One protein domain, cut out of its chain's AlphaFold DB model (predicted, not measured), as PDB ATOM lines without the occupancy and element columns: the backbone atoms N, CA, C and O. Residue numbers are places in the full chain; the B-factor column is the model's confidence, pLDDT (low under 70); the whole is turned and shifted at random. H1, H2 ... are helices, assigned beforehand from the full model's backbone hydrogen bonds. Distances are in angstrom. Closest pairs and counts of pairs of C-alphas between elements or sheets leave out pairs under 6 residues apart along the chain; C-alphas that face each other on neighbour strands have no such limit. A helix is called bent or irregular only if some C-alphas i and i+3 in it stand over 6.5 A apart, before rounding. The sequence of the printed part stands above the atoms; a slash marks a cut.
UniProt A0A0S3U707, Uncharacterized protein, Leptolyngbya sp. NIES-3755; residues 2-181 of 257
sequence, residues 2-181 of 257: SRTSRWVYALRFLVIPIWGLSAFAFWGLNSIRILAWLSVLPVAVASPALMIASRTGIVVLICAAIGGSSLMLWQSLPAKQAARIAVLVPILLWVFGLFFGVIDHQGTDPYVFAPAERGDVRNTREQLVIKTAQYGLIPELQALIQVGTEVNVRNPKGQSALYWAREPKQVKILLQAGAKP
ATOM      1  N   SER A   2     234.116 156.022 149.426       64.38
ATOM      2  CA  SER A   2     234.102 157.181 150.334       64.38
ATOM      3  C   SER A   2     232.670 157.527 150.771       64.38
ATOM      4  O   SER A   2     231.710 157.255 150.045       64.38
ATOM      5  N   ARG A   3     232.492 158.169 151.932       55.62
ATOM      6  CA  ARG A   3     231.172 158.616 152.425       55.62
ATOM      7  C   ARG A   3     230.454 159.519 151.406       55.62
ATOM      8  O   ARG A   3     229.253 159.382 151.212       55.62
ATOM      9  N   THR A   4     231.212 160.339 150.674       55.59
ATOM     10  CA  THR A   4     230.742 161.167 149.551       55.59
ATOM     11  C   THR A   4     230.172 160.353 148.386       55.59
ATOM     12  O   THR A   4     229.180 160.766 147.796       55.59
ATOM     13  N   SER A   5     230.714 159.167 148.089       57.59
ATOM     14  CA  SER A   5     230.176 158.304 147.027       57.59
ATOM     15  C   SER A   5     228.803 157.711 147.377       57.59
ATOM     16  O   SER A   5     227.924 157.696 146.524       57.59
ATOM     17  N   ARG A   6     228.555 157.307 148.633       59.78
ATOM     18  CA  ARG A   6     227.249 156.746 149.045       59.78
ATOM     19  C   ARG A   6     226.116 157.769 148.965       59.78
ATOM     20  O   ARG A   6     225.033 157.424 148.510       59.78
ATOM     21  N   TRP A   7     226.379 159.019 149.346       58.25
ATOM     22  CA  TRP A   7     225.398 160.104 149.242       58.25
ATOM     23  C   TRP A   7     225.008 160.403 147.796       58.25
ATOM     24  O   TRP A   7     223.828 160.570 147.513       58.25
ATOM     25  N   VAL A   8     225.967 160.390 146.866       58.41
ATOM     26  CA  VAL A   8     225.696 160.588 145.432       58.41
ATOM     27  C   VAL A   8     224.835 159.456 144.855       58.41
ATOM     28  O   VAL A   8     223.959 159.720 144.035       58.41
ATOM     29  N   TYR A   9     225.032 158.209 145.298       59.91
ATOM     30  CA  TYR A   9     224.187 157.079 144.886       59.91
ATOM     31  C   TYR A   9     222.797 157.095 145.540       59.91
ATOM     32  O   TYR A   9     221.819 156.813 144.859       59.91
ATOM     33  N   ALA A  10     222.679 157.475 146.814       59.66
ATOM     34  CA  ALA A  10     221.383 157.643 147.476       59.66
ATOM     35  C   ALA A  10     220.560 158.786 146.853       59.66
ATOM     36  O   ALA A  10     219.351 158.648 146.673       59.66
ATOM     37  N   LEU A  11     221.220 159.875 146.431       60.97
ATOM     38  CA  LEU A  11     220.571 160.990 145.737       60.97
ATOM     39  C   LEU A  11     219.892 160.544 144.438       60.97
ATOM     40  O   LEU A  11     218.839 161.077 144.121       60.97
ATOM     41  N   ARG A  12     220.455 159.549 143.724       65.31
ATOM     42  CA  ARG A  12     219.895 158.992 142.474       65.31
ATOM     43  C   ARG A  12     218.505 158.383 142.668       65.31
ATOM     44  O   ARG A  12     217.667 158.502 141.785       65.31
ATOM     45  N   PHE A  13     218.223 157.782 143.822       66.69
ATOM     46  CA  PHE A  13     216.900 157.208 144.091       66.69
ATOM     47  C   PHE A  13     215.841 158.268 144.420       66.69
ATOM     48  O   PHE A  13     214.662 158.045 144.165       66.69
ATOM     49  N   LEU A  14     216.249 159.440 144.918       75.94
ATOM     50  CA  LEU A  14     215.338 160.561 145.184       75.94
ATOM     51  C   LEU A  14     214.984 161.361 143.921       75.94
ATOM     52  O   LEU A  14     214.038 162.139 143.928       75.94
ATOM     53  N   VAL A  15     215.693 161.148 142.815       78.81
ATOM     54  CA  VAL A  15     215.485 161.871 141.550       78.81
ATOM     55  C   VAL A  15     214.128 161.578 140.963       78.81
ATOM     56  O   VAL A  15     213.429 162.509 140.598       78.81
ATOM     57  N   ILE A  16     213.753 160.299 140.889       81.62
ATOM     58  CA  ILE A  16     212.485 159.875 140.297       81.62
ATOM     59  C   ILE A  16     211.304 160.553 141.007       81.62
ATOM     60  O   ILE A  16     210.527 161.211 140.315       81.62
ATOM     61  N   PRO A  17     211.161 160.469 142.348       85.69
ATOM     62  CA  PRO A  17     210.059 161.140 143.022       85.69
ATOM     63  C   PRO A  17     210.175 162.665 142.944       85.69
ATOM     64  O   PRO A  17     209.166 163.312 142.702       85.69
ATOM     65  N   ILE A  18     211.369 163.261 143.072       88.19
ATOM     66  CA  ILE A  18     211.520 164.727 143.005       88.19
ATOM     67  C   ILE A  18     211.155 165.255 141.614       88.19
ATOM     68  O   ILE A  18     210.361 166.180 141.500       88.19
ATOM     69  N   TRP A  19     211.698 164.668 140.549       89.25
ATOM     70  CA  TRP A  19     211.430 165.084 139.173       89.25
ATOM     71  C   TRP A  19     209.995 164.779 138.764       89.25
ATOM     72  O   TRP A  19     209.359 165.629 138.150       89.25
ATOM     73  N   GLY A  20     209.470 163.609 139.131       88.88
ATOM     74  CA  GLY A  20     208.080 163.248 138.874       88.88
ATOM     75  C   GLY A  20     207.107 164.209 139.555       88.88
ATOM     76  O   GLY A  20     206.211 164.729 138.896       88.88
ATOM     77  N   LEU A  21     207.323 164.519 140.839       90.19
ATOM     78  CA  LEU A  21     206.505 165.484 141.579       90.19
ATOM     79  C   LEU A  21     206.655 166.904 141.028       90.19
ATOM     80  O   LEU A  21     205.652 167.587 140.853       90.19
ATOM     81  N   SER A  22     207.873 167.344 140.708       91.88
ATOM     82  CA  SER A  22     208.105 168.656 140.094       91.88
ATOM     83  C   SER A  22     207.445 168.781 138.724       91.88
ATOM     84  O   SER A  22     206.844 169.811 138.439       91.88
ATOM     85  N   ALA A  23     207.522 167.747 137.884       91.06
ATOM     86  CA  ALA A  23     206.869 167.731 136.579       91.06
ATOM     87  C   ALA A  23     205.342 167.714 136.717       91.06
ATOM     88  O   ALA A  23     204.660 168.434 135.992       91.06
ATOM     89  N   PHE A  24     204.806 166.951 137.673       92.06
ATOM     90  CA  PHE A  24     203.372 166.914 137.950       92.06
ATOM     91  C   PHE A  24     202.859 168.259 138.480       92.06
ATOM     92  O   PHE A  24     201.849 168.763 137.998       92.06
ATOM     93  N   ALA A  25     203.586 168.882 139.412       91.44
ATOM     94  CA  ALA A  25     203.268 170.212 139.923       91.44
ATOM     95  C   ALA A  25     203.331 171.268 138.813       91.44
ATOM     96  O   ALA A  25     202.412 172.071 138.669       91.44
ATOM     97  N   PHE A  26     204.378 171.233 137.982       92.81
ATOM     98  CA  PHE A  26     204.505 172.111 136.823       92.81
ATOM     99  C   PHE A  26     203.332 171.948 135.859       92.81
ATOM    100  O   PHE A  26     202.763 172.953 135.434       92.81
ATOM    101  N   TRP A  27     202.959 170.706 135.531       93.06
ATOM    102  CA  TRP A  27     201.805 170.435 134.682       93.06
ATOM    103  C   TRP A  27     200.523 170.965 135.317       93.06
ATOM    104  O   TRP A  27     199.796 171.679 134.642       93.06
ATOM    105  N   GLY A  28     200.269 170.704 136.603       90.00
ATOM    106  CA  GLY A  28     199.061 171.179 137.283       90.00
ATOM    107  C   GLY A  28     198.925 172.699 137.206       90.00
ATOM    108  O   GLY A  28     197.891 173.206 136.778       90.00
ATOM    109  N   LEU A  29     200.016 173.408 137.502       91.12
ATOM    110  CA  LEU A  29     200.089 174.869 137.457       91.12
ATOM    111  C   LEU A  29     199.987 175.436 136.032       91.12
ATOM    112  O   LEU A  29     199.481 176.534 135.847       91.12
ATOM    113  N   ASN A  30     200.450 174.718 135.007       92.75
ATOM    114  CA  ASN A  30     200.481 175.216 133.624       92.75
ATOM    115  C   ASN A  30     199.470 174.526 132.702       92.75
ATOM    116  O   ASN A  30     199.496 174.743 131.491       92.75
ATOM    117  N   SER A  31     198.575 173.711 133.251       93.38
ATOM    118  CA  SER A  31     197.677 172.846 132.489       93.38
ATOM    119  C   SER A  31     196.805 173.646 131.524       93.38
ATOM    120  O   SER A  31     196.776 173.332 130.341       93.38
ATOM    121  N   ILE A  32     196.203 174.753 131.966       95.00
ATOM    122  CA  ILE A  32     195.399 175.639 131.108       95.00
ATOM    123  C   ILE A  32     196.206 176.179 129.920       95.00
ATOM    124  O   ILE A  32     195.718 176.159 128.791       95.00
ATOM    125  N   ARG A  33     197.455 176.608 130.140       95.06
ATOM    126  CA  ARG A  33     198.338 177.094 129.065       95.06
ATOM    127  C   ARG A  33     198.702 175.976 128.090       95.06
ATOM    128  O   ARG A  33     198.662 176.172 126.879       95.06
ATOM    129  N   ILE A  34     199.026 174.793 128.615       95.00
ATOM    130  CA  ILE A  34     199.365 173.612 127.812       95.00
ATOM    131  C   ILE A  34     198.162 173.187 126.965       95.00
ATOM    132  O   ILE A  34     198.310 172.963 125.768       95.00
ATOM    133  N   LEU A  35     196.965 173.123 127.552       97.00
ATOM    134  CA  LEU A  35     195.738 172.764 126.841       97.00
ATOM    135  C   LEU A  35     195.359 173.825 125.801       97.00
ATOM    136  O   LEU A  35     194.987 173.456 124.690       97.00
ATOM    137  N   ALA A  36     195.527 175.118 126.102       96.94
ATOM    138  CA  ALA A  36     195.371 176.193 125.120       96.94
ATOM    139  C   ALA A  36     196.305 175.996 123.926       96.94
ATOM    140  O   ALA A  36     195.836 175.935 122.790       96.94
ATOM    141  N   TRP A  37     197.597 175.791 124.178       96.94
ATOM    142  CA  TRP A  37     198.575 175.544 123.123       96.94
ATOM    143  C   TRP A  37     198.245 174.295 122.288       96.94
ATOM    144  O   TRP A  37     198.218 174.368 121.060       96.94
ATOM    145  N   LEU A  38     197.915 173.170 122.930       97.56
ATOM    146  CA  LEU A  38     197.530 171.934 122.240       97.56
ATOM    147  C   LEU A  38     196.265 172.106 121.401       97.56
ATOM    148  O   LEU A  38     196.168 171.560 120.304       97.56
ATOM    149  N   SER A  39     195.297 172.871 121.900       96.56
ATOM    150  CA  SER A  39     194.021 173.066 121.221       96.56
ATOM    151  C   SER A  39     194.147 173.880 119.932       96.56
ATOM    152  O   SER A  39     193.301 173.729 119.057       96.56
ATOM    153  N   VAL A  40     195.200 174.687 119.762       97.25
ATOM    154  CA  VAL A  40     195.469 175.472 118.539       97.25
ATOM    155  C   VAL A  40     195.992 174.594 117.392       97.25
ATOM    156  O   VAL A  40     195.878 174.967 116.225       97.25
ATOM    157  N   LEU A  41     196.514 173.399 117.691       97.38
ATOM    158  CA  LEU A  41     197.004 172.454 116.684       97.38
ATOM    159  C   LEU A  41     195.869 171.934 115.771       97.38
ATOM    160  O   LEU A  41     194.685 172.010 116.128       97.38
ATOM    161  N   PRO A  42     196.200 171.353 114.597       97.12
ATOM    162  CA  PRO A  42     195.221 170.670 113.755       97.12
ATOM    163  C   PRO A  42     194.452 169.602 114.537       97.12
ATOM    164  O   PRO A  42     195.046 168.872 115.329       97.12
ATOM    165  N   VAL A  43     193.146 169.466 114.284       96.31
ATOM    166  CA  VAL A  43     192.234 168.611 115.076       96.31
ATOM    167  C   VAL A  43     192.739 167.170 115.223       96.31
ATOM    168  O   VAL A  43     192.663 166.611 116.315       96.31
ATOM    169  N   ALA A  44     193.321 166.601 114.161       96.81
ATOM    170  CA  ALA A  44     193.881 165.247 114.165       96.81
ATOM    171  C   ALA A  44     195.023 165.050 115.182       96.81
ATOM    172  O   ALA A  44     195.225 163.943 115.672       96.81
ATOM    173  N   VAL A  45     195.755 166.118 115.509       97.88
ATOM    174  CA  VAL A  45     196.841 166.118 116.502       97.88
ATOM    175  C   VAL A  45     196.328 166.594 117.861       97.88
ATOM    176  O   VAL A  45     196.648 165.996 118.886       97.88
ATOM    177  N   ALA A  46     195.504 167.645 117.873       97.50
ATOM    178  CA  ALA A  46     194.973 168.244 119.091       97.50
ATOM    179  C   ALA A  46     194.113 167.258 119.891       97.50
ATOM    180  O   ALA A  46     194.288 167.143 121.097       97.50
ATOM    181  N   SER A  47     193.221 166.512 119.232       98.06
ATOM    182  CA  SER A  47     192.287 165.596 119.900       98.06
ATOM    183  C   SER A  47     192.990 164.542 120.777       98.06
ATOM    184  O   SER A  47     192.763 164.545 121.990       98.06
ATOM    185  N   PRO A  48     193.905 163.697 120.250       97.75
ATOM    186  CA  PRO A  48     194.609 162.722 121.084       97.75
ATOM    187  C   PRO A  48     195.550 163.383 122.100       97.75
ATOM    188  O   PRO A  48     195.695 162.881 123.215       97.75
ATOM    189  N   ALA A  49     196.169 164.518 121.755       97.19
ATOM    190  CA  ALA A  49     197.052 165.227 122.676       97.19
ATOM    191  C   ALA A  49     196.293 165.775 123.894       97.19
ATOM    192  O   ALA A  49     196.769 165.625 125.016       97.19
ATOM    193  N   LEU A  50     195.100 166.341 123.694       97.62
ATOM    194  CA  LEU A  50     194.216 166.794 124.770       97.62
ATOM    195  C   LEU A  50     193.770 165.623 125.651       97.62
ATOM    196  O   LEU A  50     193.876 165.713 126.871       97.62
ATOM    197  N   MET A  51     193.374 164.489 125.061       96.94
ATOM    198  CA  MET A  51     192.988 163.301 125.839       96.94
ATOM    199  C   MET A  51     194.101 162.832 126.779       96.94
ATOM    200  O   MET A  51     193.840 162.477 127.928       96.94
ATOM    201  N   ILE A  52     195.342 162.824 126.292       95.88
ATOM    202  CA  ILE A  52     196.524 162.450 127.073       95.88
ATOM    203  C   ILE A  52     196.811 163.506 128.140       95.88
ATOM    204  O   ILE A  52     196.983 163.172 129.312       95.88
ATOM    205  N   ALA A  53     196.844 164.775 127.734       94.75
ATOM    206  CA  ALA A  53     197.241 165.892 128.577       94.75
ATOM    207  C   ALA A  53     196.197 166.274 129.627       94.75
ATOM    208  O   ALA A  53     196.549 167.031 130.519       94.75
ATOM    209  N   SER A  54     194.959 165.784 129.538       94.94
ATOM    210  CA  SER A  54     193.890 166.049 130.508       94.94
ATOM    211  C   SER A  54     193.625 164.894 131.471       94.94
ATOM    212  O   SER A  54     193.010 165.110 132.508       94.94
ATOM    213  N   ARG A  55     194.117 163.681 131.186       95.12
ATOM    214  CA  ARG A  55     193.929 162.520 132.068       95.12
ATOM    215  C   ARG A  55     195.019 162.451 133.125       95.12
ATOM    216  O   ARG A  55     196.138 162.022 132.839       95.12
ATOM    217  N   THR A  56     194.658 162.738 134.373       89.69
ATOM    218  CA  THR A  56     195.578 162.721 135.526       89.69
ATOM    219  C   THR A  56     196.409 161.441 135.606       89.69
ATOM    220  O   THR A  56     197.618 161.509 135.796       89.69
ATOM    221  N   GLY A  57     195.800 160.267 135.393       89.81
ATOM    222  CA  GLY A  57     196.524 158.991 135.426       89.81
ATOM    223  C   GLY A  57     197.623 158.883 134.363       89.81
ATOM    224  O   GLY A  57     198.725 158.431 134.663       89.81
ATOM    225  N   ILE A  58     197.362 159.351 133.138       91.50
ATOM    226  CA  ILE A  58     198.352 159.326 132.052       91.50
ATOM    227  C   ILE A  58     199.462 160.340 132.332       91.50
ATOM    228  O   ILE A  58     200.638 160.017 132.191       91.50
ATOM    229  N   VAL A  59     199.103 161.537 132.798       92.00
ATOM    230  CA  VAL A  59     200.071 162.576 133.170       92.00
ATOM    231  C   VAL A  59     201.005 162.087 134.276       92.00
ATOM    232  O   VAL A  59     202.218 162.235 134.150       92.00
ATOM    233  N   VAL A  60     200.479 161.440 135.321       90.69
ATOM    234  CA  VAL A  60     201.299 160.862 136.400       90.69
ATOM    235  C   VAL A  60     202.292 159.839 135.848       90.69
ATOM    236  O   VAL A  60     203.469 159.880 136.209       90.69
ATOM    237  N   LEU A  61     201.857 158.959 134.940       91.81
ATOM    238  CA  LEU A  61     202.744 157.986 134.297       91.81
ATOM    239  C   LEU A  61     203.826 158.665 133.449       91.81
ATOM    240  O   LEU A  61     204.987 158.271 133.526       91.81
ATOM    241  N   ILE A  62     203.481 159.711 132.692       91.31
ATOM    242  CA  ILE A  62     204.443 160.497 131.906       91.31
ATOM    243  C   ILE A  62     205.459 161.177 132.829       91.31
ATOM    244  O   ILE A  62     206.661 161.070 132.597       91.31
ATOM    245  N   CYS A  63     205.018 161.827 133.906       89.75
ATOM    246  CA  CYS A  63     205.907 162.477 134.870       89.75
ATOM    247  C   CYS A  63     206.834 161.468 135.564       89.75
ATOM    248  O   CYS A  63     208.031 161.729 135.711       89.75
ATOM    249  N   ALA A  64     206.321 160.290 135.934       87.50
ATOM    250  CA  ALA A  64     207.129 159.205 136.483       87.50
ATOM    251  C   ALA A  64     208.150 158.679 135.459       87.50
ATOM    252  O   ALA A  64     209.313 158.468 135.805       87.50
ATOM    253  N   ALA A  65     207.751 158.529 134.192       88.56
ATOM    254  CA  ALA A  65     208.636 158.114 133.107       88.56
ATOM    255  C   ALA A  65     209.724 159.157 132.809       88.56
ATOM    256  O   ALA A  65     210.869 158.777 132.574       88.56
ATOM    257  N   ILE A  66     209.413 160.457 132.877       85.19
ATOM    258  CA  ILE A  66     210.401 161.548 132.788       85.19
ATOM    259  C   ILE A  66     211.399 161.440 133.946       85.19
ATOM    260  O   ILE A  66     212.612 161.465 133.722       85.19
ATOM    261  N   GLY A  67     210.904 161.245 135.173       82.56
ATOM    262  CA  GLY A  67     211.739 161.005 136.350       82.56
ATOM    263  C   GLY A  67     212.659 159.791 136.182       82.56
ATOM    264  O   GLY A  67     213.856 159.893 136.439       82.56
ATOM    265  N   GLY A  68     212.148 158.664 135.681       83.19
ATOM    266  CA  GLY A  68     212.938 157.455 135.413       83.19
ATOM    267  C   GLY A  68     213.960 157.626 134.284       83.19
ATOM    268  O   GLY A  68     215.131 157.296 134.454       83.19
ATOM    269  N   SER A  69     213.548 158.207 133.154       80.69
ATOM    270  CA  SER A  69     214.407 158.447 131.982       80.69
ATOM    271  C   SER A  69     215.554 159.404 132.300       80.69
ATOM    272  O   SER A  69     216.647 159.274 131.745       80.69
ATOM    273  N   SER A  70     215.353 160.327 133.250       79.81
ATOM    274  CA  SER A  70     216.419 161.213 133.724       79.81
ATOM    275  C   SER A  70     217.631 160.439 134.259       79.81
ATOM    276  O   SER A  70     218.760 160.856 134.026       79.81
ATOM    277  N   LEU A  71     217.436 159.260 134.866       77.06
ATOM    278  CA  LEU A  71     218.536 158.427 135.362       77.06
ATOM    279  C   LEU A  71     219.392 157.834 134.241       77.06
ATOM    280  O   LEU A  71     220.593 157.637 134.433       77.06
ATOM    281  N   MET A  72     218.797 157.567 133.077       78.38
ATOM    282  CA  MET A  72     219.532 157.080 131.908       78.38
ATOM    283  C   MET A  72     220.444 158.173 131.344       78.38
ATOM    284  O   MET A  72     221.608 157.904 131.052       78.38
ATOM    285  N   LEU A  73     219.969 159.425 131.303       71.81
ATOM    286  CA  LEU A  73     220.764 160.584 130.864       71.81
ATOM    287  C   LEU A  73     222.000 160.831 131.739       71.81
ATOM    288  O   LEU A  73     222.957 161.474 131.314       71.81
ATOM    289  N   TRP A  74     222.007 160.333 132.975       73.81
ATOM    290  CA  TRP A  74     223.120 160.542 133.898       73.81
ATOM    291  C   TRP A  74     224.286 159.591 133.657       73.81
ATOM    292  O   TRP A  74     225.383 159.859 134.144       73.81
ATOM    293  N   GLN A  75     224.068 158.491 132.930       77.25
ATOM    294  CA  GLN A  75     225.131 157.533 132.624       77.25
ATOM    295  C   GLN A  75     226.175 158.125 131.671       77.25
ATOM    296  O   GLN A  75     227.351 157.786 131.766       77.25
ATOM    297  N   SER A  76     225.763 159.046 130.800       80.81
ATOM    298  CA  SER A  76     226.625 159.701 129.814       80.81
ATOM    299  C   SER A  76     227.254 161.012 130.302       80.81
ATOM    300  O   SER A  76     228.015 161.629 129.559       80.81
ATOM    301  N   LEU A  77     226.949 161.466 131.525       80.31
ATOM    302  CA  LEU A  77     227.377 162.771 132.040       80.31
ATOM    303  C   LEU A  77     228.418 162.666 133.170       80.31
ATOM    304  O   LEU A  77     228.301 161.819 134.060       80.31
ATOM    305  N   PRO A  78     229.396 163.593 133.234       85.62
ATOM    306  CA  PRO A  78     230.269 163.737 134.394       85.62
ATOM    307  C   PRO A  78     229.462 163.976 135.677       85.62
ATOM    308  O   PRO A  78     228.544 164.799 135.701       85.62
ATOM    309  N   ALA A  79     229.859 163.343 136.785       77.31
ATOM    310  CA  ALA A  79     229.103 163.362 138.044       77.31
ATOM    311  C   ALA A  79     228.739 164.776 138.549       77.31
ATOM    312  O   ALA A  79     227.637 164.989 139.051       77.31
ATOM    313  N   LYS A  80     229.634 165.763 138.379       79.06
ATOM    314  CA  LYS A  80     229.372 167.164 138.761       79.06
ATOM    315  C   LYS A  80     228.276 167.816 137.908       79.06
ATOM    316  O   LYS A  80     227.504 168.612 138.431       79.06
ATOM    317  N   GLN A  81     228.216 167.507 136.614       81.88
ATOM    318  CA  GLN A  81     227.205 168.053 135.705       81.88
ATOM    319  C   GLN A  81     225.845 167.400 135.952       81.88
ATOM    320  O   GLN A  81     224.855 168.110 136.105       81.88
ATOM    321  N   ALA A  82     225.815 166.071 136.102       77.88
ATOM    322  CA  ALA A  82     224.599 165.336 136.448       77.88
ATOM    323  C   ALA A  82     223.976 165.858 137.754       77.88
ATOM    324  O   ALA A  82     222.785 166.149 137.793       77.88
ATOM    325  N   ALA A  83     224.789 166.083 138.794       77.38
ATOM    326  CA  ALA A  83     224.317 166.634 140.066       77.38
ATOM    327  C   ALA A  83     223.744 168.059 139.937       77.38
ATOM    328  O   ALA A  83     222.758 168.381 140.595       77.38
ATOM    329  N   ARG A  84     224.323 168.912 139.080       83.62
ATOM    330  CA  ARG A  84     223.781 170.256 138.819       83.62
ATOM    331  C   ARG A  84     222.413 170.178 138.147       83.62
ATOM    332  O   ARG A  84     221.482 170.819 138.614       83.62
ATOM    333  N   ILE A  85     222.275 169.367 137.097       84.00
ATOM    334  CA  ILE A  85     221.007 169.208 136.365       84.00
ATOM    335  C   ILE A  85     219.925 168.614 137.275       84.00
ATOM    336  O   ILE A  85     218.802 169.113 137.289       84.00
ATOM    337  N   ALA A  86     220.284 167.610 138.084       80.31
ATOM    338  CA  ALA A  86     219.400 166.954 139.050       80.31
ATOM    339  C   ALA A  86     218.679 167.928 139.989       80.31
ATOM    340  O   ALA A  86     217.544 167.667 140.378       80.31
ATOM    341  N   VAL A  87     219.352 169.023 140.350       83.69
ATOM    342  CA  VAL A  87     218.856 170.051 141.270       83.69
ATOM    343  C   VAL A  87     218.221 171.214 140.509       83.69
ATOM    344  O   VAL A  87     217.138 171.666 140.870       83.69
ATOM    345  N   LEU A  88     218.868 171.686 139.441       88.19
ATOM    346  CA  LEU A  88     218.425 172.865 138.700       88.19
ATOM    347  C   LEU A  88     217.079 172.650 138.007       88.19
ATOM    348  O   LEU A  88     216.247 173.547 138.050       88.19
ATOM    349  N   VAL A  89     216.836 171.488 137.392       88.38
ATOM    350  CA  VAL A  89     215.596 171.256 136.632       88.38
ATOM    351  C   VAL A  89     214.352 171.305 137.532       88.38
ATOM    352  O   VAL A  89     213.459 172.091 137.225       88.38
ATOM    353  N   PRO A  90     214.280 170.578 138.665       89.75
ATOM    354  CA  PRO A  90     213.186 170.735 139.622       89.75
ATOM    355  C   PRO A  90     212.992 172.178 140.084       89.75
ATOM    356  O   PRO A  90     211.864 172.661 140.087       89.75
ATOM    357  N   ILE A  91     214.075 172.889 140.426       90.50
ATOM    358  CA  ILE A  91     213.992 174.295 140.847       90.50
ATOM    359  C   ILE A  91     213.383 175.148 139.737       90.50
ATOM    360  O   ILE A  91     212.479 175.927 140.008       90.50
ATOM    361  N   LEU A  92     213.829 174.984 138.491       90.38
ATOM    362  CA  LEU A  92     213.289 175.723 137.352       90.38
ATOM    363  C   LEU A  92     211.812 175.400 137.108       90.38
ATOM    364  O   LEU A  92     211.044 176.320 136.853       90.38
ATOM    365  N   LEU A  93     211.397 174.135 137.233       90.75
ATOM    366  CA  LEU A  93     209.988 173.741 137.125       90.75
ATOM    367  C   LEU A  93     209.132 174.402 138.214       90.75
ATOM    368  O   LEU A  93     208.062 174.924 137.915       90.75
ATOM    369  N   TRP A  94     209.614 174.437 139.457       90.94
ATOM    370  CA  TRP A  94     208.920 175.105 140.559       90.94
ATOM    371  C   TRP A  94     208.889 176.623 140.391       90.94
ATOM    372  O   TRP A  94     207.825 177.217 140.518       90.94
ATOM    373  N   VAL A  95     210.020 177.254 140.068       90.25
ATOM    374  CA  VAL A  95     210.097 178.701 139.816       90.25
ATOM    375  C   VAL A  95     209.152 179.068 138.679       90.25
ATOM    376  O   VAL A  95     208.303 179.936 138.845       90.25
ATOM    377  N   PHE A  96     209.218 178.369 137.549       86.88
ATOM    378  CA  PHE A  96     208.323 178.639 136.431       86.88
ATOM    379  C   PHE A  96     206.854 178.425 136.813       86.88
ATOM    380  O   PHE A  96     206.019 179.281 136.532       86.88
ATOM    381  N   GLY A  97     206.539 177.323 137.498       86.75
ATOM    382  CA  GLY A  97     205.194 177.047 137.998       86.75
ATOM    383  C   GLY A  97     204.669 178.135 138.935       86.75
ATOM    384  O   GLY A  97     203.513 178.512 138.827       86.75
ATOM    385  N   LEU A  98     205.501 178.687 139.817       84.31
ATOM    386  CA  LEU A  98     205.088 179.738 140.750       84.31
ATOM    387  C   LEU A  98     204.857 181.089 140.064       84.31
ATOM    388  O   LEU A  98     203.943 181.810 140.449       84.31
ATOM    389  N   PHE A  99     205.670 181.440 139.066       81.75
ATOM    390  CA  PHE A  99     205.565 182.735 138.379       81.75
ATOM    391  C   PHE A  99     204.500 182.760 137.278       81.75
ATOM    392  O   PHE A  99     203.885 183.799 137.052       81.75
ATOM    393  N   PHE A 100     204.298 181.645 136.574       79.69
ATOM    394  CA  PHE A 100     203.430 181.584 135.387       79.69
ATOM    395  C   PHE A 100     202.223 180.667 135.549       79.69
ATOM    396  O   PHE A 100     201.356 180.636 134.666       79.69
ATOM    397  N   GLY A 101     202.187 179.928 136.655       84.19
ATOM    398  CA  GLY A 101     201.131 178.996 136.964       84.19
ATOM    399  C   GLY A 101     199.822 179.672 137.311       84.19
ATOM    400  O   GLY A 101     199.753 180.810 137.772       84.19
ATOM    401  N   VAL A 102     198.770 178.910 137.092       87.56
ATOM    402  CA  VAL A 102     197.393 179.280 137.323       87.56
ATOM    403  C   VAL A 102     196.788 178.250 138.268       87.56
ATOM    404  O   VAL A 102     197.047 177.055 138.147       87.56
ATOM    405  N   ILE A 103     195.993 178.725 139.223       85.81
ATOM    406  CA  ILE A 103     195.297 177.886 140.197       85.81
ATOM    407  C   ILE A 103     193.790 178.056 139.995       85.81
ATOM    408  O   ILE A 103     193.292 179.171 139.782       85.81
ATOM    409  N   ASP A 104     193.046 176.953 140.076       88.06
ATOM    410  CA  ASP A 104     191.588 176.977 139.986       88.06
ATOM    411  C   ASP A 104     190.940 177.513 141.265       88.06
ATOM    412  O   ASP A 104     190.471 176.774 142.126       88.06
ATOM    413  N   HIS A 105     190.889 178.836 141.388       82.75
ATOM    414  CA  HIS A 105     190.206 179.491 142.500       82.75
ATOM    415  C   HIS A 105     188.676 179.413 142.407       82.75
ATOM    416  O   HIS A 105     188.000 179.726 143.383       82.75
ATOM    417  N   GLN A 106     188.115 179.061 141.243       83.44
ATOM    418  CA  GLN A 106     186.669 179.138 140.988       83.44
ATOM    419  C   GLN A 106     185.992 177.769 140.852       83.44
ATOM    420  O   GLN A 106     184.759 177.718 140.736       83.44
ATOM    421  N   GLY A 107     186.772 176.684 140.867       87.25
ATOM    422  CA  GLY A 107     186.289 175.318 140.672       87.25
ATOM    423  C   GLY A 107     185.756 175.081 139.258       87.25
ATOM    424  O   GLY A 107     184.822 174.302 139.082       87.25
ATOM    425  N   THR A 108     186.256 175.822 138.265       88.12
ATOM    426  CA  THR A 108     185.732 175.805 136.889       88.12
ATOM    427  C   THR A 108     186.659 175.111 135.895       88.12
ATOM    428  O   THR A 108     186.309 174.998 134.721       88.12
ATOM    429  N   ASP A 109     187.815 174.611 136.334       91.50
ATOM    430  CA  ASP A 109     188.704 173.795 135.503       91.50
ATOM    431  C   ASP A 109     188.024 172.543 134.934       91.50
ATOM    432  O   ASP A 109     188.216 172.278 133.743       91.50
ATOM    433  N   PRO A 110     187.167 171.804 135.676       93.00
ATOM    434  CA  PRO A 110     186.502 170.616 135.139       93.00
ATOM    435  C   PRO A 110     185.738 170.854 133.828       93.00
ATOM    436  O   PRO A 110     185.601 169.930 133.028       93.00
ATOM    437  N   TYR A 111     185.288 172.085 133.561       92.25
ATOM    438  CA  TYR A 111     184.618 172.433 132.306       92.25
ATOM    439  C   TYR A 111     185.557 172.413 131.096       92.25
ATOM    440  O   TYR A 111     185.105 172.129 129.993       92.25
ATOM    441  N   VAL A 112     186.858 172.638 131.292       95.69
ATOM    442  CA  VAL A 112     187.890 172.478 130.256       95.69
ATOM    443  C   VAL A 112     188.343 171.023 130.153       95.69
ATOM    444  O   VAL A 112     188.463 170.491 129.046       95.69
ATOM    445  N   PHE A 113     188.582 170.366 131.291       95.44
ATOM    446  CA  PHE A 113     189.120 169.003 131.313       95.44
ATOM    447  C   PHE A 113     188.123 167.967 130.786       95.44
ATOM    448  O   PHE A 113     188.511 167.111 130.001       95.44
ATOM    449  N   ALA A 114     186.833 168.065 131.122       95.81
ATOM    450  CA  ALA A 114     185.833 167.088 130.689       95.81
ATOM    451  C   ALA A 114     185.713 166.928 129.153       95.81
ATOM    452  O   ALA A 114     185.707 165.789 128.679       95.81
ATOM    453  N   PRO A 115     185.609 167.999 128.335       96.56
ATOM    454  CA  PRO A 115     185.665 167.854 126.879       96.56
ATOM    455  C   PRO A 115     187.053 167.420 126.386       96.56
ATOM    456  O   PRO A 115     187.138 166.601 125.470       96.56
ATOM    457  N   ALA A 116     188.134 167.870 127.027       97.44
ATOM    458  CA  ALA A 116     189.493 167.526 126.611       97.44
ATOM    459  C   ALA A 116     189.805 166.030 126.810       97.44
ATOM    460  O   ALA A 116     190.394 165.399 125.935       97.44
ATOM    461  N   GLU A 117     189.313 165.419 127.889       97.19
ATOM    462  CA  GLU A 117     189.401 163.974 128.150       97.19
ATOM    463  C   GLU A 117     188.677 163.111 127.106       97.19
ATOM    464  O   GLU A 117     189.029 161.937 126.924       97.19
ATOM    465  N   ARG A 118     187.673 163.689 126.430       96.75
ATOM    466  CA  ARG A 118     186.958 163.093 125.290       96.75
ATOM    467  C   ARG A 118     187.625 163.397 123.945       96.75
ATOM    468  O   ARG A 118     187.173 162.880 122.930       96.75
ATOM    469  N   GLY A 119     188.668 164.227 123.928       96.06
ATOM    470  CA  GLY A 119     189.330 164.684 122.706       96.06
ATOM    471  C   GLY A 119     188.500 165.688 121.908       96.06
ATOM    472  O   GLY A 119     188.740 165.870 120.713       96.06
ATOM    473  N   ASP A 120     187.520 166.331 122.543       97.69
ATOM    474  CA  ASP A 120     186.629 167.298 121.913       97.69
ATOM    475  C   ASP A 120     187.297 168.672 121.824       97.69
ATOM    476  O   ASP A 120     187.158 169.534 122.692       97.69
ATOM    477  N   VAL A 121     188.043 168.867 120.738       97.88
ATOM    478  CA  VAL A 121     188.828 170.081 120.503       97.88
ATOM    479  C   VAL A 121     187.952 171.334 120.529       97.88
ATOM    480  O   VAL A 121     188.370 172.357 121.069       97.88
ATOM    481  N   ARG A 122     186.740 171.274 119.968       97.00
ATOM    482  CA  ARG A 122     185.861 172.441 119.857       97.00
ATOM    483  C   ARG A 122     185.402 172.904 121.236       97.00
ATOM    484  O   ARG A 122     185.673 174.045 121.604       97.00
ATOM    485  N   ASN A 123     184.766 172.022 122.005       96.19
ATOM    486  CA  ASN A 123     184.241 172.386 123.322       96.19
ATOM    487  C   ASN A 123     185.371 172.746 124.299       96.19
ATOM    488  O   ASN A 123     185.210 173.629 125.140       96.19
ATOM    489  N   THR A 124     186.545 172.118 124.163       97.69
ATOM    490  CA  THR A 124     187.735 172.507 124.930       97.69
ATOM    491  C   THR A 124     188.183 173.931 124.603       97.69
ATOM    492  O   THR A 124     188.411 174.704 125.532       97.69
ATOM    493  N   ARG A 125     188.273 174.315 123.321       97.62
ATOM    494  CA  ARG A 125     188.628 175.692 122.920       97.62
ATOM    495  C   ARG A 125     187.634 176.715 123.462       97.62
ATOM    496  O   ARG A 125     188.053 177.722 124.023       97.62
ATOM    497  N   GLU A 126     186.340 176.436 123.332       96.50
ATOM    498  CA  GLU A 126     185.261 177.307 123.812       96.50
ATOM    499  C   GLU A 126     185.415 177.608 125.317       96.50
ATOM    500  O   GLU A 126     185.429 178.766 125.736       96.50
ATOM    501  N   GLN A 127     185.652 176.587 126.142       96.94
ATOM    502  CA  GLN A 127     185.869 176.788 127.581       96.94
ATOM    503  C   GLN A 127     187.225 177.447 127.893       96.94
ATOM    504  O   GLN A 127     187.337 178.242 128.830       96.94
ATOM    505  N   LEU A 128     188.259 177.175 127.091       97.19
ATOM    506  CA  LEU A 128     189.571 177.811 127.229       97.19
ATOM    507  C   LEU A 128     189.544 179.310 126.915       97.19
ATOM    508  O   LEU A 128     190.294 180.054 127.543       97.19
ATOM    509  N   VAL A 129     188.682 179.789 126.016       97.75
ATOM    510  CA  VAL A 129     188.513 181.236 125.770       97.75
ATOM    511  C   VAL A 129     188.035 181.950 127.040       97.75
ATOM    512  O   VAL A 129     188.568 182.998 127.401       97.75
ATOM    513  N   ILE A 130     187.114 181.340 127.791       96.69
ATOM    514  CA  ILE A 130     186.652 181.875 129.080       96.69
ATOM    515  C   ILE A 130     187.782 181.840 130.118       96.69
ATOM    516  O   ILE A 130     188.042 182.839 130.791       96.69
ATOM    517  N   LYS A 131     188.498 180.712 130.236       95.44
ATOM    518  CA  LYS A 131     189.608 180.569 131.197       95.44
ATOM    519  C   LYS A 131     190.769 181.516 130.914       95.44
ATOM    520  O   LYS A 131     191.326 182.108 131.835       95.44
ATOM    521  N   THR A 132     191.142 181.686 129.653       95.81
ATOM    522  CA  THR A 132     192.231 182.594 129.275       95.81
ATOM    523  C   THR A 132     191.866 184.052 129.547       95.81
ATOM    524  O   THR A 132     192.724 184.793 130.021       95.81
ATOM    525  N   ALA A 133     190.598 184.450 129.383       95.75
ATOM    526  CA  ALA A 133     190.114 185.755 129.841       95.75
ATOM    527  C   ALA A 133     190.165 185.891 131.376       95.75
ATOM    528  O   ALA A 133     190.708 186.864 131.894       95.75
ATOM    529  N   GLN A 134     189.693 184.881 132.114       93.75
ATOM    530  CA  GLN A 134     189.701 184.853 133.585       93.75
ATOM    531  C   GLN A 134     191.084 185.071 134.201       93.75
ATOM    532  O   GLN A 134     191.212 185.783 135.201       93.75
ATOM    533  N   TYR A 135     192.112 184.470 133.610       92.38
ATOM    534  CA  TYR A 135     193.486 184.549 134.106       92.38
ATOM    535  C   TYR A 135     194.345 185.591 133.383       92.38
ATOM    536  O   TYR A 135     195.536 185.698 133.661       92.38
ATOM    537  N   GLY A 136     193.764 186.361 132.459       94.12
ATOM    538  CA  GLY A 136     194.484 187.372 131.686       94.12
ATOM    539  C   GLY A 136     195.590 186.817 130.787       94.12
ATOM    540  O   GLY A 136     196.578 187.496 130.511       94.12
ATOM    541  N   LEU A 137     195.422 185.588 130.302       94.81
ATOM    542  CA  LEU A 137     196.339 184.908 129.389       94.81
ATOM    543  C   LEU A 137     196.132 185.423 127.958       94.81
ATOM    544  O   LEU A 137     195.573 184.743 127.101       94.81
ATOM    545  N   ILE A 138     196.533 186.674 127.717       96.06
ATOM    546  CA  ILE A 138     196.303 187.378 126.445       96.06
ATOM    547  C   ILE A 138     196.876 186.625 125.229       96.06
ATOM    548  O   ILE A 138     196.150 186.518 124.241       96.06
ATOM    549  N   PRO A 139     198.124 186.109 125.248       96.25
ATOM    550  CA  PRO A 139     198.669 185.391 124.094       96.25
ATOM    551  C   PRO A 139     197.851 184.145 123.739       96.25
ATOM    552  O   PRO A 139     197.529 183.922 122.573       96.25
ATOM    553  N   GLU A 140     197.471 183.359 124.744       96.88
ATOM    554  CA  GLU A 140     196.657 182.157 124.587       96.88
ATOM    555  C   GLU A 140     195.246 182.498 124.094       96.88
ATOM    556  O   GLU A 140     194.752 181.863 123.164       96.88
ATOM    557  N   LEU A 141     194.626 183.543 124.653       97.88
ATOM    558  CA  LEU A 141     193.323 184.043 124.214       97.88
ATOM    559  C   LEU A 141     193.346 184.437 122.729       97.88
ATOM    560  O   LEU A 141     192.468 184.043 121.964       97.88
ATOM    561  N   GLN A 142     194.368 185.183 122.302       98.06
ATOM    562  CA  GLN A 142     194.527 185.582 120.902       98.06
ATOM    563  C   GLN A 142     194.728 184.375 119.982       98.06
ATOM    564  O   GLN A 142     194.111 184.321 118.920       98.06
ATOM    565  N   ALA A 143     195.547 183.401 120.385       98.06
ATOM    566  CA  ALA A 143     195.783 182.195 119.595       98.06
ATOM    567  C   ALA A 143     194.498 181.369 119.405       98.06
ATOM    568  O   ALA A 143     194.227 180.891 118.304       98.06
ATOM    569  N   LEU A 144     193.670 181.250 120.449       98.31
ATOM    570  CA  LEU A 144     192.367 180.578 120.378       98.31
ATOM    571  C   LEU A 144     191.392 181.307 119.443       98.31
ATOM    572  O   LEU A 144     190.704 180.669 118.647       98.31
ATOM    573  N   ILE A 145     191.347 182.638 119.503       98.00
ATOM    574  CA  ILE A 145     190.510 183.452 118.610       98.00
ATOM    575  C   ILE A 145     190.960 183.300 117.150       98.00
ATOM    576  O   ILE A 145     190.126 183.129 116.264       98.00
ATOM    577  N   GLN A 146     192.271 183.298 116.887       97.56
ATOM    578  CA  GLN A 146     192.829 183.170 115.534       97.56
ATOM    579  C   GLN A 146     192.451 181.857 114.837       97.56
ATOM    580  O   GLN A 146     192.334 181.835 113.615       97.56
ATOM    581  N   VAL A 147     192.221 180.777 115.590       96.88
ATOM    582  CA  VAL A 147     191.745 179.495 115.037       96.88
ATOM    583  C   VAL A 147     190.218 179.408 114.905       96.88
ATOM    584  O   VAL A 147     189.690 178.319 114.676       96.88
ATOM    585  N   GLY A 148     189.504 180.531 115.040       95.56
ATOM    586  CA  GLY A 148     188.056 180.625 114.825       95.56
ATOM    587  C   GLY A 148     187.214 180.072 115.975       95.56
ATOM    588  O   GLY A 148     186.126 179.553 115.738       95.56
ATOM    589  N   THR A 149     187.720 180.122 117.208       97.12
ATOM    590  CA  THR A 149     186.948 179.682 118.381       97.12
ATOM    591  C   THR A 149     185.757 180.612 118.628       97.12
ATOM    592  O   THR A 149     185.920 181.830 118.602       97.12
ATOM    593  N   GLU A 150     184.575 180.051 118.909       97.19
ATOM    594  CA  GLU A 150     183.393 180.829 119.302       97.19
ATOM    595  C   GLU A 150     183.643 181.558 120.631       97.19
ATOM    596  O   GLU A 150     184.028 180.946 121.629       97.19
ATOM    597  N   VAL A 151     183.419 182.874 120.645       97.06
ATOM    598  CA  VAL A 151     183.751 183.755 121.780       97.06
ATOM    599  C   VAL A 151     182.550 184.094 122.660       97.06
ATOM    600  O   VAL A 151     182.733 184.541 123.791       97.06
ATOM    601  N   ASN A 152     181.325 183.865 122.177       97.06
ATOM    602  CA  ASN A 152     180.087 184.143 122.918       97.06
ATOM    603  C   ASN A 152     179.623 182.972 123.794       97.06
ATOM    604  O   ASN A 152     178.503 182.975 124.308       97.06
ATOM    605  N   VAL A 153     180.467 181.956 123.955       95.75
ATOM    606  CA  VAL A 153     180.189 180.815 124.824       95.75
ATOM    607  C   VAL A 153     180.148 181.219 126.294       95.75
ATOM    608  O   VAL A 153     180.792 182.175 126.733       95.75
ATOM    609  N   ARG A 154     179.377 180.452 127.062       94.06
ATOM    610  CA  ARG A 154     179.196 180.635 128.499       94.06
ATOM    611  C   ARG A 154     179.658 179.390 129.237       94.06
ATOM    612  O   ARG A 154     179.500 178.265 128.755       94.06
ATOM    613  N   ASN A 155     180.242 179.591 130.411       90.56
ATOM    614  CA  ASN A 155     180.518 178.487 131.317       90.56
ATOM    615  C   ASN A 155     179.200 178.032 131.986       90.56
ATOM    616  O   ASN A 155     178.179 178.714 131.882       90.56
ATOM    617  N   PRO A 156     179.186 176.907 132.717       86.75
ATOM    618  CA  PRO A 156     177.972 176.434 133.392       86.75
ATOM    619  C   PRO A 156     177.424 177.335 134.507       86.75
ATOM    620  O   PRO A 156     176.308 177.107 134.960       86.75
ATOM    621  N   LYS A 157     178.166 178.365 134.935       87.56
ATOM    622  CA  LYS A 157     177.658 179.436 135.811       87.56
ATOM    623  C   LYS A 157     177.020 180.586 135.017       87.56
ATOM    624  O   LYS A 157     176.702 181.611 135.601       87.56
ATOM    625  N   GLY A 158     176.882 180.444 133.699       91.12
ATOM    626  CA  GLY A 158     176.368 181.474 132.800       91.12
ATOM    627  C   GLY A 158     177.417 182.481 132.332       91.12
ATOM    628  O   GLY A 158     177.134 183.245 131.424       91.12
ATOM    629  N   GLN A 159     178.643 182.463 132.845       92.88
ATOM    630  CA  GLN A 159     179.597 183.555 132.635       92.88
ATOM    631  C   GLN A 159     180.308 183.445 131.282       92.88
ATOM    632  O   GLN A 159     180.840 182.383 130.941       92.88
ATOM    633  N   SER A 160     180.361 184.549 130.539       96.19
ATOM    634  CA  SER A 160     181.060 184.667 129.253       96.19
ATOM    635  C   SER A 160     182.546 185.026 129.422       96.19
ATOM    636  O   SER A 160     183.027 185.311 130.521       96.19
ATOM    637  N   ALA A 161     183.308 185.047 128.324       96.88
ATOM    638  CA  ALA A 161     184.686 185.543 128.360       96.88
ATOM    639  C   ALA A 161     184.759 187.046 128.701       96.88
ATOM    640  O   ALA A 161     185.674 187.467 129.406       96.88
ATOM    641  N   LEU A 162     183.776 187.847 128.260       97.44
ATOM    642  CA  LEU A 162     183.690 189.276 128.596       97.44
ATOM    643  C   LEU A 162     183.417 189.509 130.083       97.44
ATOM    644  O   LEU A 162     183.995 190.432 130.649       97.44
ATOM    645  N   TYR A 163     182.604 188.660 130.720       96.00
ATOM    646  CA  TYR A 163     182.375 188.711 132.168       96.00
ATOM    647  C   TYR A 163     183.698 188.659 132.948       96.00
ATOM    648  O   TYR A 163     183.955 189.469 133.839       96.00
ATOM    649  N   TRP A 164     184.582 187.736 132.564       94.69
ATOM    650  CA  TRP A 164     185.849 187.502 133.250       94.69
ATOM    651  C   TRP A 164     186.990 188.439 132.833       94.69
ATOM    652  O   TRP A 164     187.972 188.552 133.568       94.69
ATOM    653  N   ALA A 165     186.884 189.106 131.681       94.94
ATOM    654  CA  ALA A 165     187.935 189.963 131.146       94.94
ATOM    655  C   ALA A 165     188.222 191.136 132.091       94.94
ATOM    656  O   ALA A 165     187.359 191.982 132.327       94.94
ATOM    657  N   ARG A 166     189.439 191.197 132.643       87.94
ATOM    658  CA  ARG A 166     189.803 192.190 133.675       87.94
ATOM    659  C   ARG A 166     190.305 193.500 133.107       87.94
ATOM    660  O   ARG A 166     189.956 194.568 133.604       87.94
ATOM    661  N   GLU A 167     191.122 193.397 132.070       90.94
ATOM    662  CA  GLU A 167     191.825 194.527 131.482       90.94
ATOM    663  C   GLU A 167     191.105 195.047 130.233       90.94
ATOM    664  O   GLU A 167     190.657 194.242 129.408       90.94
ATOM    665  N   PRO A 168     191.116 196.371 129.985       92.69
ATOM    666  CA  PRO A 168     190.571 196.951 128.756       92.69
ATOM    667  C   PRO A 168     191.136 196.319 127.477       92.69
ATOM    668  O   PRO A 168     190.450 196.241 126.461       92.69
ATOM    669  N   LYS A 169     192.387 195.839 127.510       95.88
ATOM    670  CA  LYS A 169     193.017 195.144 126.382       95.88
ATOM    671  C   LYS A 169     192.324 193.816 126.056       95.88
ATOM    672  O   LYS A 169     192.091 193.545 124.883       95.88
ATOM    673  N   GLN A 170     191.979 193.015 127.066       96.38
ATOM    674  CA  GLN A 170     191.264 191.745 126.877       96.38
ATOM    675  C   GLN A 170     189.863 191.992 126.321       96.38
ATOM    676  O   GLN A 170     189.463 191.356 125.350       96.38
ATOM    677  N   VAL A 171     189.166 192.979 126.887       97.38
ATOM    678  CA  VAL A 171     187.832 193.401 126.445       97.38
ATOM    679  C   VAL A 171     187.871 193.807 124.972       97.38
ATOM    680  O   VAL A 171     187.109 193.277 124.175       97.38
ATOM    681  N   LYS A 172     188.822 194.660 124.567       97.56
ATOM    682  CA  LYS A 172     188.995 195.052 123.156       97.56
ATOM    683  C   LYS A 172     189.218 193.855 122.234       97.56
ATOM    684  O   LYS A 172     188.577 193.791 121.193       97.56
ATOM    685  N   ILE A 173     190.097 192.924 122.609       97.81
ATOM    686  CA  ILE A 173     190.383 191.720 121.810       97.81
ATOM    687  C   ILE A 173     189.112 190.881 121.621       97.81
ATOM    688  O   ILE A 173     188.807 190.484 120.500       97.81
ATOM    689  N   LEU A 174     188.356 190.646 122.694       98.19
ATOM    690  CA  LEU A 174     187.113 189.874 122.650       98.19
ATOM    691  C   LEU A 174     186.035 190.571 121.809       98.19
ATOM    692  O   LEU A 174     185.421 189.935 120.957       98.19
ATOM    693  N   LEU A 175     185.830 191.876 121.998       97.62
ATOM    694  CA  LEU A 175     184.853 192.656 121.227       97.62
ATOM    695  C   LEU A 175     185.207 192.687 119.732       97.62
ATOM    696  O   LEU A 175     184.335 192.501 118.890       97.62
ATOM    697  N   GLN A 176     186.490 192.851 119.391       97.06
ATOM    698  CA  GLN A 176     186.974 192.770 118.006       97.06
ATOM    699  C   GLN A 176     186.756 191.384 117.387       97.06
ATOM    700  O   GLN A 176     186.560 191.282 116.179       97.06
ATOM    701  N   ALA A 177     186.763 190.332 118.205       97.06
ATOM    702  CA  ALA A 177     186.448 188.969 117.793       97.06
ATOM    703  C   ALA A 177     184.934 188.684 117.706       97.06
ATOM    704  O   ALA A 177     184.546 187.555 117.414       97.06
ATOM    705  N   GLY A 178     184.071 189.678 117.951       96.25
ATOM    706  CA  GLY A 178     182.616 189.531 117.879       96.25
ATOM    707  C   GLY A 178     181.955 189.059 119.176       96.25
ATOM    708  O   GLY A 178     180.816 188.583 119.138       96.25
ATOM    709  N   ALA A 179     182.638 189.174 120.321       97.12
ATOM    710  CA  ALA A 179     182.006 188.951 121.616       97.12
ATOM    711  C   ALA A 179     180.943 190.029 121.879       97.12
ATOM    712  O   ALA A 179     181.187 191.219 121.679       97.12
ATOM    713  N   LYS A 180     179.764 189.612 122.334       95.44
ATOM    714  CA  LYS A 180     178.611 190.479 122.578       95.44
ATOM    715  C   LYS A 180     178.576 190.890 124.051       95.44
ATOM    716  O   LYS A 180     178.505 190.001 124.901       95.44
ATOM    717  N   PRO A 181     178.610 192.199 124.361       95.06
ATOM    718  CA  PRO A 181     178.337 192.688 125.706       95.06
ATOM    719  C   PRO A 181     177.005 192.145 126.231       95.06
ATOM    720  O   PRO A 181     176.028 192.069 125.487       95.06
TER     721      PRO A 181
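AT A GLANCE: This is residues 2 to 181 of the 257 residues of an uncharacterized protein of Leptolyngbya sp. NIES-3755 (UniProt A0A0S3U707). A stalk of three long helices, with H3 and H4 both packed on H1a, leads into a head of shorter helices, H1b, H2 and H5 to H9. H1 runs from stalk to head, where H2, H6 and H7 pack on its arm H1b; residues 2 to 7 stick out at the stalk's end. The printed part has 180 residues with nine named helices, H1 to H9 in order, and no named strand: all helix. The whole is loose, with a radius of gyration of the C-alphas of 19.7 A and spans of 71 by 32 by 26 A.

HOW THE PARTS SIT: H1, residues 3 to 40, was assigned as one helix by its hydrogen bonds but is bent, C-alphas 29 and 32 being 7.9 A apart; arms H1a, residues 3 to 29, and H1b, residues 32 to 40, stand at a steep tilt of 65 degrees. H1b and H2, residues 43 to 54, form a helical hairpin at a shallow tilt of 17 degrees, closest at the C-alphas of Ser 39 and Ala 46, 5.4 A. H3, residues 56 to 73, touches residues 12 to 24 of H1a, opposite ways, closest at the C-alphas of Ile 16 and Gly 67, 4.2 A. H4, residues 79 to 100, touches H1a, the same way at a shallow 23 degrees, closest at the C-alphas of Phe 26 and Gly 97, 5.1 A. H5, residues 110 to 117, and H6, residues 121 to 134, form a hairpin, closest at the C-alphas of Val 112 and Thr 124, 5.3 A. H7, residues 138 to 146, touches H1b, closest at the C-alphas of Ala 36 and Glu 140, 6.1 A. H8, residues 161 to 164, touches H6 and only just touches H9, residues 168 to 176, with 3 pairs of C-alphas within 8 A. Each O i to N i+4 pair is within hydrogen-bond range in H1b, H7 and H9; H1a has 18 of 23, H2 7 of 8, H3 12 of 14, H4 17 of 18, H5 3 of 4, H6 9 of 10, and H8 is too short.

IN THESE COORDINATES: H1a begins at C-alpha 3 (231.172, 158.616, 152.425), has a kink of 40 degrees near residue 14 and measures 38.1 A; H3 measures 25.7 A, H4 31.6 A and H6 19.8 A. H9 ends at C-alpha 176 (186.974, 192.770, 118.006).

THE WHOLE: The C-alphas farthest apart, Ser 2 and Pro 181, are 70.5 A apart. The printed part has no cut; the link H7 to H8 is long, 14 residues. Residues 2 to 13 have pLDDT under 70.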